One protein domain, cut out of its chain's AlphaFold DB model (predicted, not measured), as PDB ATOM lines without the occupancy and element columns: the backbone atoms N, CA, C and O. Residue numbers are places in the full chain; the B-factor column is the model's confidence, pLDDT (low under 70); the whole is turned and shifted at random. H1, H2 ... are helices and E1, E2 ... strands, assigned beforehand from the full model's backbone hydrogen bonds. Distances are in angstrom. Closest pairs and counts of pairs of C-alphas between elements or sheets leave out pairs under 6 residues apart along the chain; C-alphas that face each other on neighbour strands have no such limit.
ATOM      1  N   TYR A  26     -98.423  34.711  33.106       98.62
ATOM      2  CA  TYR A  26     -98.762  36.026  33.657       98.62
ATOM      3  C   TYR A  26     -98.346  37.109  32.661       98.62
ATOM      4  O   TYR A  26     -97.167  37.219  32.333       98.62
ATOM      5  N   VAL A  27     -99.305  37.905  32.186       98.50
ATOM      6  CA  VAL A  27     -99.075  38.962  31.188       98.50
ATOM      7  C   VAL A  27     -99.248  40.319  31.853       98.50
ATOM      8  O   VAL A  27    -100.368  40.714  32.166       98.50
ATOM      9  N   PHE A  28     -98.155  41.038  32.073       98.69
ATOM     10  CA  PHE A  28     -98.192  42.380  32.649       98.69
ATOM     11  C   PHE A  28     -98.152  43.419  31.536       98.69
ATOM     12  O   PHE A  28     -97.379  43.272  30.595       98.69
ATOM     13  N   THR A  29     -98.936  44.487  31.679       98.75
ATOM     14  CA  THR A  29     -98.820  45.698  30.852       98.75
ATOM     15  C   THR A  29     -98.151  46.774  31.690       98.75
ATOM     16  O   THR A  29     -98.627  47.068  32.789       98.75
ATOM     17  N   LEU A  30     -97.031  47.321  31.221       98.50
ATOM     18  CA  LEU A  30     -96.301  48.374  31.924       98.50
ATOM     19  C   LEU A  30     -97.014  49.716  31.772       98.50
ATOM     20  O   LEU A  30     -97.469  50.068  30.678       98.50
ATOM     21  N   ARG A  31     -97.056  50.481  32.867       98.06
ATOM     22  CA  ARG A  31     -97.525  51.867  32.844       98.06
ATOM     23  C   ARG A  31     -96.636  52.689  31.905       98.06
ATOM     24  O   ARG A  31     -95.414  52.519  31.924       98.06
ATOM     25  N   PRO A  32     -97.219  53.580  31.093       96.81
ATOM     26  CA  PRO A  32     -96.435  54.501  30.287       96.81
ATOM     27  C   PRO A  32     -95.753  55.558  31.171       96.81
ATOM     28  O   PRO A  32     -96.155  55.788  32.310       96.81
ATOM     29  N   ASP A  33     -94.739  56.218  30.612       95.44
ATOM     30  CA  ASP A  33     -94.130  57.441  31.152       95.44
ATOM     31  C   ASP A  33     -93.528  57.335  32.570       95.44
ATOM     32  O   ASP A  33     -93.318  58.347  33.243       95.44
ATOM     33  N   ILE A  34     -93.177  56.125  33.022       97.88
ATOM     34  CA  ILE A  34     -92.341  55.935  34.215       97.88
ATOM     35  C   ILE A  34     -90.877  56.140  33.833       97.88
ATOM     36  O   ILE A  34     -90.403  55.593  32.838       97.88
ATOM     37  N   HIS A  35     -90.153  56.901  34.649       97.88
ATOM     38  CA  HIS A  35     -88.752  57.227  34.420       97.88
ATOM     39  C   HIS A  35     -87.887  56.778  35.597       97.88
ATOM     40  O   HIS A  35     -88.259  56.926  36.761       97.88
ATOM     41  N   PHE A  36     -86.702  56.264  35.290       98.44
ATOM     42  CA  PHE A  36     -85.625  56.145  36.257       98.44
ATOM     43  C   PHE A  36     -85.121  57.538  36.659       98.44
ATOM     44  O   PHE A  36     -85.298  58.528  35.950       98.44
ATOM     45  N   SER A  37     -84.425  57.617  37.786       97.38
ATOM     46  CA  SER A  37     -83.846  58.857  38.325       97.38
ATOM     47  C   SER A  37     -82.793  59.522  37.432       97.38
ATOM     48  O   SER A  37     -82.503  60.702  37.607       97.38
ATOM     49  N   ASN A  38     -82.255  58.806  36.443       95.56
ATOM     50  CA  ASN A  38     -81.396  59.367  35.396       95.56
ATOM     51  C   ASN A  38     -82.186  59.946  34.198       95.56
ATOM     52  O   ASN A  38     -81.578  60.413  33.238       95.56
ATOM     53  N   GLY A  39     -83.522  59.900  34.232       96.38
ATOM     54  CA  GLY A  39     -84.416  60.386  33.183       96.38
ATOM     55  C   GLY A  39     -84.704  59.391  32.055       96.38
ATOM     56  O   GLY A  39     -85.478  59.725  31.162       96.38
ATOM     57  N   GLN A  40     -84.125  58.188  32.062       97.75
ATOM     58  CA  GLN A  40     -84.473  57.149  31.087       97.75
ATOM     59  C   GLN A  40     -85.872  56.595  31.370       97.75
ATOM     60  O   GLN A  40     -86.223  56.345  32.522       97.75
ATOM     61  N   THR A  41     -86.668  56.379  30.327       97.81
ATOM     62  CA  THR A  41     -87.988  55.747  30.445       97.81
ATOM     63  C   THR A  41     -87.842  54.247  30.708       97.81
ATOM     64  O   THR A  41     -87.006  53.593  30.092       97.81
ATOM     65  N   VAL A  42     -88.678  53.702  31.594       98.50
ATOM     66  CA  VAL A  42     -88.757  52.263  31.880       98.50
ATOM     67  C   VAL A  42     -89.415  51.530  30.712       98.50
ATOM     68  O   VAL A  42     -90.467  51.934  30.214       98.50
ATOM     69  N   THR A  43     -88.820  50.417  30.294       98.50
ATOM     70  CA  THR A  43     -89.260  49.598  29.159       98.50
ATOM     71  C   THR A  43     -89.381  48.117  29.529       98.50
ATOM     72  O   THR A  43     -88.954  47.673  30.597       98.50
ATOM     73  N   THR A  44     -89.935  47.307  28.622       98.62
ATOM     74  CA  THR A  44     -89.961  45.839  28.774       98.62
ATOM     75  C   THR A  44     -88.552  45.241  28.843       98.62
ATOM     76  O   THR A  44     -88.353  44.234  29.527       98.62
ATOM     77  N   ALA A  45     -87.570  45.893  28.209       98.56
ATOM     78  CA  ALA A  45     -86.188  45.428  28.169       98.56
ATOM     79  C   ALA A  45     -85.530  45.514  29.547       98.56
ATOM     80  O   ALA A  45     -84.781  44.611  29.924       98.56
ATOM     81  N   ASP A  46     -85.859  46.546  30.327       98.75
ATOM     82  CA  ASP A  46     -85.397  46.705  31.708       98.75
ATOM     83  C   ASP A  46     -85.935  45.580  32.594       98.75
ATOM     84  O   ASP A  46     -85.196  44.999  33.391       98.75
ATOM     85  N   VAL A  47     -87.200  45.187  32.394       98.56
ATOM     86  CA  VAL A  47     -87.804  44.055  33.112       98.56
ATOM     87  C   VAL A  47     -87.101  42.747  32.755       98.56
ATOM     88  O   VAL A  47     -86.629  42.030  33.639       98.56
ATOM     89  N   ALA A  48     -86.964  42.442  31.463       98.50
ATOM     90  CA  ALA A  48     -86.308  41.219  31.013       98.50
ATOM     91  C   ALA A  48     -84.826  41.160  31.421       98.50
ATOM     92  O   ALA A  48     -84.311  40.099  31.786       98.50
ATOM     93  N   ALA A  49     -84.106  42.283  31.365       98.44
ATOM     94  CA  ALA A  49     -82.723  42.385  31.822       98.44
ATOM     95  C   ALA A  49     -82.605  42.185  33.336       98.44
ATOM     96  O   ALA A  49     -81.787  41.371  33.765       98.44
ATOM     97  N   SER A  50     -83.461  42.829  34.132       98.19
ATOM     98  CA  SER A  50     -83.476  42.691  35.594       98.19
ATOM     99  C   SER A  50     -83.722  41.244  36.021       98.19
ATOM    100  O   SER A  50     -82.979  40.707  36.843       98.19
ATOM    101  N   MET A  51     -84.678  40.556  35.388       98.50
ATOM    102  CA  MET A  51     -84.963  39.151  35.695       98.50
ATOM    103  C   MET A  51     -83.805  38.218  35.329       98.50
ATOM    104  O   MET A  51     -83.471  37.328  36.107       98.50
ATOM    105  N   ARG A  52     -83.131  38.433  34.191       98.12
ATOM    106  CA  ARG A  52     -81.907  37.687  33.840       98.12
ATOM    107  C   ARG A  52     -80.768  37.986  34.814       98.12
ATOM    108  O   ARG A  52     -80.029  37.077  35.197       98.12
ATOM    109  N   ARG A  53     -80.633  39.248  35.231       97.44
ATOM    110  CA  ARG A  53     -79.587  39.712  36.145       97.44
ATOM    111  C   ARG A  53     -79.644  38.980  37.481       97.44
ATOM    112  O   ARG A  53     -78.587  38.602  37.967       97.44
ATOM    113  N   ILE A  54     -80.836  38.688  38.017       97.38
ATOM    114  CA  ILE A  54     -81.014  37.882  39.244       97.38
ATOM    115  C   ILE A  54     -80.215  36.571  39.180       97.38
ATOM    116  O   ILE A  54     -79.543  36.210  40.146       97.38
ATOM    117  N   PHE A  55     -80.246  35.875  38.042       97.81
ATOM    118  CA  PHE A  55     -79.492  34.636  37.851       97.81
ATOM    119  C   PHE A  55     -78.004  34.903  37.626       97.81
ATOM    120  O   PHE A  55     -77.177  34.257  38.262       97.81
ATOM    121  N   ARG A  56     -77.656  35.878  36.773       97.38
ATOM    122  CA  ARG A  56     -76.260  36.211  36.429       97.38
ATOM    123  C   ARG A  56     -75.414  36.593  37.640       97.38
ATOM    124  O   ARG A  56     -74.279  36.146  37.742       97.38
ATOM    125  N   VAL A  57     -75.985  37.357  38.573       95.38
ATOM    126  CA  VAL A  57     -75.293  37.791  39.801       95.38
ATOM    127  C   VAL A  57     -75.283  36.724  40.900       95.38
ATOM    128  O   VAL A  57     -74.785  36.978  41.993       95.38
ATOM    129  N   GLY A  58     -75.868  35.546  40.656       93.94
ATOM    130  CA  GLY A  58     -75.961  34.485  41.657       93.94
ATOM    131  C   GLY A  58     -76.817  34.871  42.865       93.94
ATOM    132  O   GLY A  58     -76.473  34.524  43.993       93.94
ATOM    133  N   SER A  59     -77.917  35.605  42.647       94.56
ATOM    134  CA  SER A  59     -78.820  36.005  43.730       94.56
ATOM    135  C   SER A  59     -79.267  34.783  44.548       94.56
ATOM    136  O   SER A  59     -79.663  33.770  43.959       94.56
ATOM    137  N   PRO A  60     -79.310  34.867  45.894       91.69
ATOM    138  CA  PRO A  60     -79.779  33.765  46.738       91.69
ATOM    139  C   PRO A  60     -81.234  33.362  46.443       91.69
ATOM    140  O   PRO A  60     -81.655  32.254  46.788       91.69
ATOM    141  N   THR A  61     -82.008  34.229  45.780       95.19
ATOM    142  CA  THR A  61     -83.388  33.943  45.368       95.19
ATOM    143  C   THR A  61     -83.556  33.432  43.947       95.19
ATOM    144  O   THR A  61     -84.660  33.027  43.593       95.19
ATOM    145  N   ALA A  62     -82.490  33.387  43.140       96.38
ATOM    146  CA  ALA A  62     -82.559  32.888  41.766       96.38
ATOM    147  C   ALA A  62     -83.183  31.481  41.707       96.38
ATOM    148  O   ALA A  62     -84.121  31.241  40.951       96.38
ATOM    149  N   GLY A  63     -82.710  30.570  42.564       95.69
ATOM    150  CA  GLY A  63     -83.220  29.199  42.626       95.69
ATOM    151  C   GLY A  63     -84.442  29.019  43.526       95.69
ATOM    152  O   GLY A  63     -85.325  28.226  43.214       95.69
ATOM    153  N   SER A  64     -84.520  29.739  44.645       94.00
ATOM    154  CA  SER A  64     -85.589  29.521  45.626       94.00
ATOM    155  C   SER A  64     -86.904  30.202  45.246       94.00
ATOM    156  O   SER A  64     -87.962  29.650  45.531       94.00
ATOM    157  N   PHE A  65     -86.865  31.378  44.610       96.44
ATOM    158  CA  PHE A  65     -88.075  32.133  44.261       96.44
ATOM    159  C   PHE A  65     -88.405  32.026  42.773       96.44
ATOM    160  O   PHE A  65     -89.573  31.893  42.422       96.44
ATOM    161  N   TYR A  66     -87.401  32.049  41.895       97.44
ATOM    162  CA  TYR A  66     -87.620  32.231  40.455       97.44
ATOM    163  C   TYR A  66     -87.356  30.978  39.606       97.44
ATOM    164  O   TYR A  66     -87.399  31.054  38.379       97.44
ATOM    165  N   SER A  67     -87.138  29.813  40.226       96.50
ATOM    166  CA  SER A  67     -86.904  28.539  39.518       96.50
ATOM    167  C   SER A  67     -88.093  28.052  38.692       96.50
ATOM    168  O   SER A  67     -87.906  27.307  37.734       96.50
ATOM    169  N   ALA A  68     -89.312  28.486  39.024       97.56
ATOM    170  CA  ALA A  68     -90.495  28.147  38.244       97.56
ATOM    171  C   ALA A  68     -90.500  28.811  36.857       97.56
ATOM    172  O   ALA A  68     -91.216  28.338  35.984       97.56
ATOM    173  N   ILE A  69     -89.724  29.874  36.616       98.62
ATOM    174  CA  ILE A  69     -89.677  30.538  35.307       98.62
ATOM    175  C   ILE A  69     -89.053  29.589  34.274       98.62
ATOM    176  O   ILE A  69     -88.004  28.987  34.511       98.62
ATOM    177  N   VAL A  70     -89.674  29.452  33.101       98.75
ATOM    178  CA  VAL A  70     -89.119  28.627  32.016       98.75
ATOM    179  C   VAL A  70     -87.703  29.110  31.661       98.75
ATOM    180  O   VAL A  70     -87.440  30.299  31.506       98.75
ATOM    181  N   GLY A  71     -86.755  28.174  31.578       98.06
ATOM    182  CA  GLY A  71     -85.338  28.476  31.340       98.06
ATOM    183  C   GLY A  71     -84.515  28.790  32.598       98.06
ATOM    184  O   GLY A  71     -83.287  28.842  32.498       98.06
ATOM    185  N   ALA A  72     -85.135  28.926  33.778       98.00
ATOM    186  CA  ALA A  72     -84.422  29.171  35.034       98.00
ATOM    187  C   ALA A  72     -83.430  28.048  35.387       98.00
ATOM    188  O   ALA A  72     -82.308  28.339  35.789       98.00
ATOM    189  N   ASP A  73     -83.780  26.778  35.158       97.25
ATOM    190  CA  ASP A  73     -82.882  25.636  35.409       97.25
ATOM    191  C   ASP A  73     -81.559  25.731  34.640       97.25
ATOM    192  O   ASP A  73     -80.502  25.374  35.164       97.25
ATOM    193  N   LEU A  74     -81.607  26.207  33.390       97.81
ATOM    194  CA  LEU A  74     -80.404  26.430  32.594       97.81
ATOM    195  C   LEU A  74     -79.634  27.638  33.127       97.81
ATOM    196  O   LEU A  74     -78.430  27.540  33.318       97.81
ATOM    197  N   CYS A  75     -80.325  28.733  33.447       97.94
ATOM    198  CA  CYS A  75     -79.713  29.915  34.053       97.94
ATOM    199  C   CYS A  75     -79.037  29.632  35.405       97.94
ATOM    200  O   CYS A  75     -78.043  30.268  35.728       97.94
ATOM    201  N   LEU A  76     -79.541  28.684  36.199       97.62
ATOM    202  CA  LEU A  76     -78.911  28.277  37.459       97.62
ATOM    203  C   LEU A  76     -77.627  27.472  37.232       97.62
ATOM    204  O   LEU A  76     -76.683  27.592  38.009       97.62
ATOM    205  N   LYS A  77     -77.588  26.651  36.177       97.44
ATOM    206  CA  LYS A  77     -76.408  25.853  35.805       97.44
ATOM    207  C   LYS A  77     -75.353  26.689  35.087       97.44
ATOM    208  O   LYS A  77     -74.163  26.496  35.314       97.44
ATOM    209  N   GLU A  78     -75.796  27.617  34.247       97.31
ATOM    210  CA  GLU A  78     -74.960  28.466  33.400       97.31
ATOM    211  C   GLU A  78     -75.352  29.953  33.551       97.31
ATOM    212  O   GLU A  78     -75.910  30.555  32.629       97.31
ATOM    213  N   PRO A  79     -75.063  30.591  34.704       96.62
ATOM    214  CA  PRO A  79     -75.486  31.969  34.968       96.62
ATOM    215  C   PRO A  79     -75.031  32.975  33.913       96.62
ATOM    216  O   PRO A  79     -75.823  33.803  33.471       96.62
ATOM    217  N   ALA A  80     -73.781  32.869  33.453       95.62
ATOM    218  CA  ALA A  80     -73.174  33.815  32.515       95.62
ATOM    219  C   ALA A  80     -73.901  33.900  31.159       95.62
ATOM    220  O   ALA A  80     -73.888  34.944  30.509       95.62
ATOM    221  N   THR A  81     -74.559  32.821  30.730       95.88
ATOM    222  CA  THR A  81     -75.291  32.740  29.456       95.88
ATOM    223  C   THR A  81     -76.802  32.841  29.649       95.88
ATOM    224  O   THR A  81     -77.561  32.627  28.705       95.88
ATOM    225  N   CYS A  82     -77.267  33.209  30.849       97.75
ATOM    226  CA  CYS A  82     -78.686  33.246  31.157       97.75
ATOM    227  C   CYS A  82     -79.465  34.191  30.230       97.75
ATOM    228  O   CYS A  82     -79.177  35.395  30.135       97.75
ATOM    229  N   THR A  83     -80.490  33.632  29.582       96.56
ATOM    230  CA  THR A  83     -81.439  34.345  28.714       96.56
ATOM    231  C   THR A  83     -82.886  34.251  29.186       96.56
ATOM    232  O   THR A  83     -83.685  35.065  28.741       96.56
ATOM    233  N   LEU A  84     -83.228  33.291  30.059       98.00
ATOM    234  CA  LEU A  84     -84.620  32.932  30.387       98.00
ATOM    235  C   LEU A  84     -85.477  32.699  29.128       98.00
ATOM    236  O   LEU A  84     -86.634  33.112  29.062       98.00
ATOM    237  N   SER A  85     -84.885  32.064  28.107       95.75
ATOM    238  CA  SER A  85     -85.527  31.844  26.806       95.75
ATOM    239  C   SER A  85     -86.902  31.190  26.953       95.75
ATOM    240  O   SER A  85     -87.024  30.102  27.518       95.75
ATOM    241  N   GLY A  86     -87.935  31.873  26.454       95.94
ATOM    242  CA  GLY A  86     -89.329  31.436  26.535       95.94
ATOM    243  C   GLY A  86     -89.981  31.578  27.914       95.94
ATOM    244  O   GLY A  86     -91.174  31.332  28.012       95.94
ATOM    245  N   GLY A  87     -89.249  31.971  28.960       98.25
ATOM    246  CA  GLY A  87     -89.792  32.236  30.297       98.25
ATOM    247  C   GLY A  87     -90.113  33.694  30.563       98.25
ATOM    248  O   GLY A  87     -91.033  33.973  31.323       98.25
ATOM    249  N   VAL A  88     -89.388  34.614  29.927       98.56
ATOM    250  CA  VAL A  88     -89.661  36.054  29.978       98.56
ATOM    251  C   VAL A  88     -89.691  36.572  28.546       98.56
ATOM    252  O   VAL A  88     -88.667  36.580  27.865       98.56
ATOM    253  N   VAL A  89     -90.878  36.942  28.070       98.62
ATOM    254  CA  VAL A  89     -91.126  37.328  26.675       98.62
ATOM    255  C   VAL A  89     -91.611  38.767  26.625       98.62
ATOM    256  O   VAL A  89     -92.617  39.117  27.239       98.62
ATOM    257  N   GLU A  90     -90.884  39.593  25.887       98.56
ATOM    258  CA  GLU A  90     -91.198  41.003  25.685       98.56
ATOM    259  C   GLU A  90     -92.097  41.203  24.465       98.56
ATOM    260  O   GLU A  90     -91.891  40.583  23.421       98.56
ATOM    261  N   ASP A  91     -93.025  42.147  24.566       98.44
ATOM    262  CA  ASP A  91     -93.705  42.754  23.426       98.44
ATOM    263  C   ASP A  91     -93.719  44.286  23.620       98.44
ATOM    264  O   ASP A  91     -94.651  44.870  24.190       98.44
ATOM    265  N   PRO A  92     -92.636  44.962  23.177       97.81
ATOM    266  CA  PRO A  92     -92.459  46.397  23.379       97.81
ATOM    267  C   PRO A  92     -93.549  47.245  22.714       97.81
ATOM    268  O   PRO A  92     -93.857  48.330  23.202       97.81
ATOM    269  N   ALA A  93     -94.152  46.760  21.621       97.88
ATOM    270  CA  ALA A  93     -95.190  47.489  20.894       97.88
ATOM    271  C   ALA A  93     -96.454  47.685  21.745       97.88
ATOM    272  O   ALA A  93     -97.122  48.713  21.631       97.88
ATOM    273  N   HIS A  94     -96.739  46.733  22.636       98.00
ATOM    274  CA  HIS A  94     -97.874  46.783  23.556       98.00
ATOM    275  C   HIS A  94     -97.465  47.067  25.010       98.00
ATOM    276  O   HIS A  94     -98.328  47.087  25.883       98.00
ATOM    277  N   ARG A  95     -96.172  47.325  25.277       98.44
ATOM    278  CA  ARG A  95     -95.592  47.470  26.631       98.44
ATOM    279  C   ARG A  95     -95.859  46.256  27.520       98.44
ATOM    280  O   ARG A  95     -96.016  46.395  28.735       98.44
ATOM    281  N   THR A  96     -95.937  45.070  26.930       98.69
ATOM    282  CA  THR A  96     -96.266  43.852  27.663       98.69
ATOM    283  C   THR A  96     -95.029  43.014  27.945       98.69
ATOM    284  O   THR A  96     -94.101  42.909  27.140       98.69
ATOM    285  N   ILE A  97     -95.020  42.404  29.126       98.69
ATOM    286  CA  ILE A  97     -94.037  41.406  29.533       98.69
ATOM    287  C   ILE A  97     -94.792  40.159  29.984       98.69
ATOM    288  O   ILE A  97     -95.646  40.208  30.874       98.69
ATOM    289  N   THR A  98     -94.505  39.039  29.333       98.75
ATOM    290  CA  THR A  98     -95.127  37.751  29.632       98.75
ATOM    291  C   THR A  98     -94.145  36.870  30.378       98.75
ATOM    292  O   THR A  98     -93.042  36.609  29.898       98.75
ATOM    293  N   PHE A  99     -94.566  36.382  31.539       98.81
ATOM    294  CA  PHE A  99     -93.866  35.347  32.280       98.81
ATOM    295  C   PHE A  99     -94.517  33.998  32.008       98.81
ATOM    296  O   PHE A  99     -95.717  33.839  32.242       98.81
ATOM    297  N   HIS A 100     -93.718  33.028  31.571       98.81
ATOM    298  CA  HIS A 100     -94.116  31.631  31.468       98.81
ATOM    299  C   HIS A 100     -93.404  30.804  32.531       98.81
ATOM    300  O   HIS A 100     -92.179  30.860  32.679       98.81
ATOM    301  N   LEU A 101     -94.182  30.004  33.249       98.69
ATOM    302  CA  LEU A 101     -93.720  29.135  34.315       98.69
ATOM    303  C   LEU A 101     -93.802  27.663  33.890       98.69
ATOM    304  O   LEU A 101     -94.759  27.227  33.248       98.69
ATOM    305  N   SER A 102     -92.806  26.874  34.283       98.06
ATOM    306  CA  SER A 102     -92.750  25.424  34.070       98.06
ATOM    307  C   SER A 102     -93.794  24.676  34.909       98.06
ATOM    308  O   SER A 102     -94.281  23.616  34.504       98.06
ATOM    309  N   ALA A 103     -94.192  25.252  36.045       96.94
ATOM    310  CA  ALA A 103     -95.258  24.777  36.916       96.94
ATOM    311  C   ALA A 103     -96.023  25.966  37.527       96.94
ATOM    312  O   ALA A 103     -95.459  27.055  37.633       96.94
ATOM    313  N   PRO A 104     -97.295  25.785  37.934       97.19
ATOM    314  CA  PRO A 104     -98.033  26.836  38.623       97.19
ATOM    315  C   PRO A 104     -97.347  27.224  39.933       97.19
ATOM    316  O   PRO A 104     -96.979  26.355  40.723       97.19
ATOM    317  N   ASP A 105     -97.231  28.526  40.172       96.19
ATOM    318  CA  ASP A 105     -96.698  29.096  41.406       96.19
ATOM    319  C   ASP A 105     -97.699  30.118  41.946       96.19
ATOM    320  O   ASP A 105     -97.881  31.202  41.388       96.19
ATOM    321  N   THR A 106     -98.396  29.743  43.018       93.19
ATOM    322  CA  THR A 106     -99.448  30.562  43.636       93.19
ATOM    323  C   THR A 106     -98.904  31.788  44.363       93.19
ATOM    324  O   THR A 106     -99.675  32.682  44.696       93.19
ATOM    325  N   GLU A 107     -97.596  31.827  44.619       94.44
ATOM    326  CA  GLU A 107     -96.911  32.924  45.308       94.44
ATOM    327  C   GLU A 107     -96.131  33.818  44.333       94.44
ATOM    328  O   GLU A 107     -95.373  34.692  44.754       94.44
ATOM    329  N   PHE A 108     -96.277  33.604  43.021       96.81
ATOM    330  CA  PHE A 108     -95.453  34.270  42.017       96.81
ATOM    331  C   PHE A 108     -95.542  35.801  42.093       96.81
ATOM    332  O   PHE A 108     -94.519  36.484  42.085       96.81
ATOM    333  N   LEU A 109     -96.751  36.352  42.251       96.12
ATOM    334  CA  LEU A 109     -96.947  37.800  42.386       96.12
ATOM    335  C   LEU A 109     -96.324  38.351  43.680       96.12
ATOM    336  O   LEU A 109     -95.766  39.444  43.679       96.12
ATOM    337  N   GLN A 110     -96.374  37.587  44.772       94.12
ATOM    338  CA  GLN A 110     -95.753  37.936  46.048       94.12
ATOM    339  C   GLN A 110     -94.226  37.943  45.930       94.12
ATOM    340  O   GLN A 110     -93.577  38.856  46.433       94.12
ATOM    341  N   LYS A 111     -93.650  36.964  45.221       95.44
ATOM    342  CA  LYS A 111     -92.207  36.884  44.955       95.44
ATOM    343  C   LYS A 111     -91.730  38.069  44.113       95.44
ATOM    344  O   LYS A 111     -90.717  38.669  44.455       95.44
ATOM    345  N   LEU A 112     -92.489  38.454  43.082       96.38
ATOM    346  CA  LEU A 112     -92.202  39.649  42.276       96.38
ATOM    347  C   LEU A 112     -92.349  40.963  43.059       96.38
ATOM    348  O   LEU A 112     -91.685  41.942  42.735       96.38
ATOM    349  N   ALA A 113     -93.185  40.999  44.098       93.88
ATOM    350  CA  ALA A 113     -93.331  42.164  44.971       93.88
ATOM    351  C   ALA A 113     -92.211  42.292  46.025       93.88
ATOM    352  O   ALA A 113     -92.192  43.270  46.778       93.88
ATOM    353  N   PHE A 114     -91.306  41.312  46.114       89.62
ATOM    354  CA  PHE A 114     -90.199  41.304  47.066       89.62
ATOM    355  C   PHE A 114     -88.975  42.056  46.521       89.62
ATOM    356  O   PHE A 114     -88.777  42.167  45.311       89.62
TER     357      PHE A 114
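This is residues 26 to 114 of the 279 residues of the protein "glutathione-binding protein GsiB-like" of Drosophila takahashii (UniProt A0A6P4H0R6). A small sheet of three strands has one long helix, H1, running along its strands over one face, while a cluster of two short helices, H2 and H3, sits at the last turn of H1 and a long loop, residues 30 to 43, makes the opposite end. The short H4 stands away from the other helices. The 89 printed residues follow the order E1 H1 H2 H3 E2 E3 H4; the antiparallel sheet runs E1 - E3 - E2. The class is mixed, helices and strands, with under half of the residues in named elements; the whole is compact, with a radius of gyration of the C-alphas of 13.1 A and spans of 35 by 26 by 23 A.

E1, residues 26 to 29, is an edge strand, antiparallel to inner strand E3, residues 96 to 100, at 169 degrees; N 28 and O 97 are 2.9 A apart. E2, residues 88 to 91, the other edge strand, forms a hairpin with E3; N 98 and O 89 are 2.8 A apart. In two layers, helix on one face of a sheet, H1, residues 44 to 56, lies over E2 at a height over the sheet of 10.3 A. H1 and H3, residues 72 to 77, touch, closest at the C-alphas of Phe 55 and Cys 75, 6.1 A. H2, residues 61 to 64, touches H3; the closest C-alphas, of Gly 63 and Leu 76, are 6.8 A apart. H4, residues 108 to 112, is apart from H1, H2 and H3. H3 and H4 have every O i to N i+4 pair within hydrogen-bond range, H1 has 8 of 9, and H2 is too short for one.

E1 begins at C-alpha 26 (-98.762, 36.026, 33.657). H1 is 18.4 A long and E3 13.0 A. H4 ends at C-alpha 112 (-92.202, 39.649, 42.276).

The C-alphas of Gly 39 and Ala 103, the two farthest apart, are 37.4 A from each other. The printed part has no cut. The link from E1 to H1 is long, and no printed residue is under 70 in pLDDT.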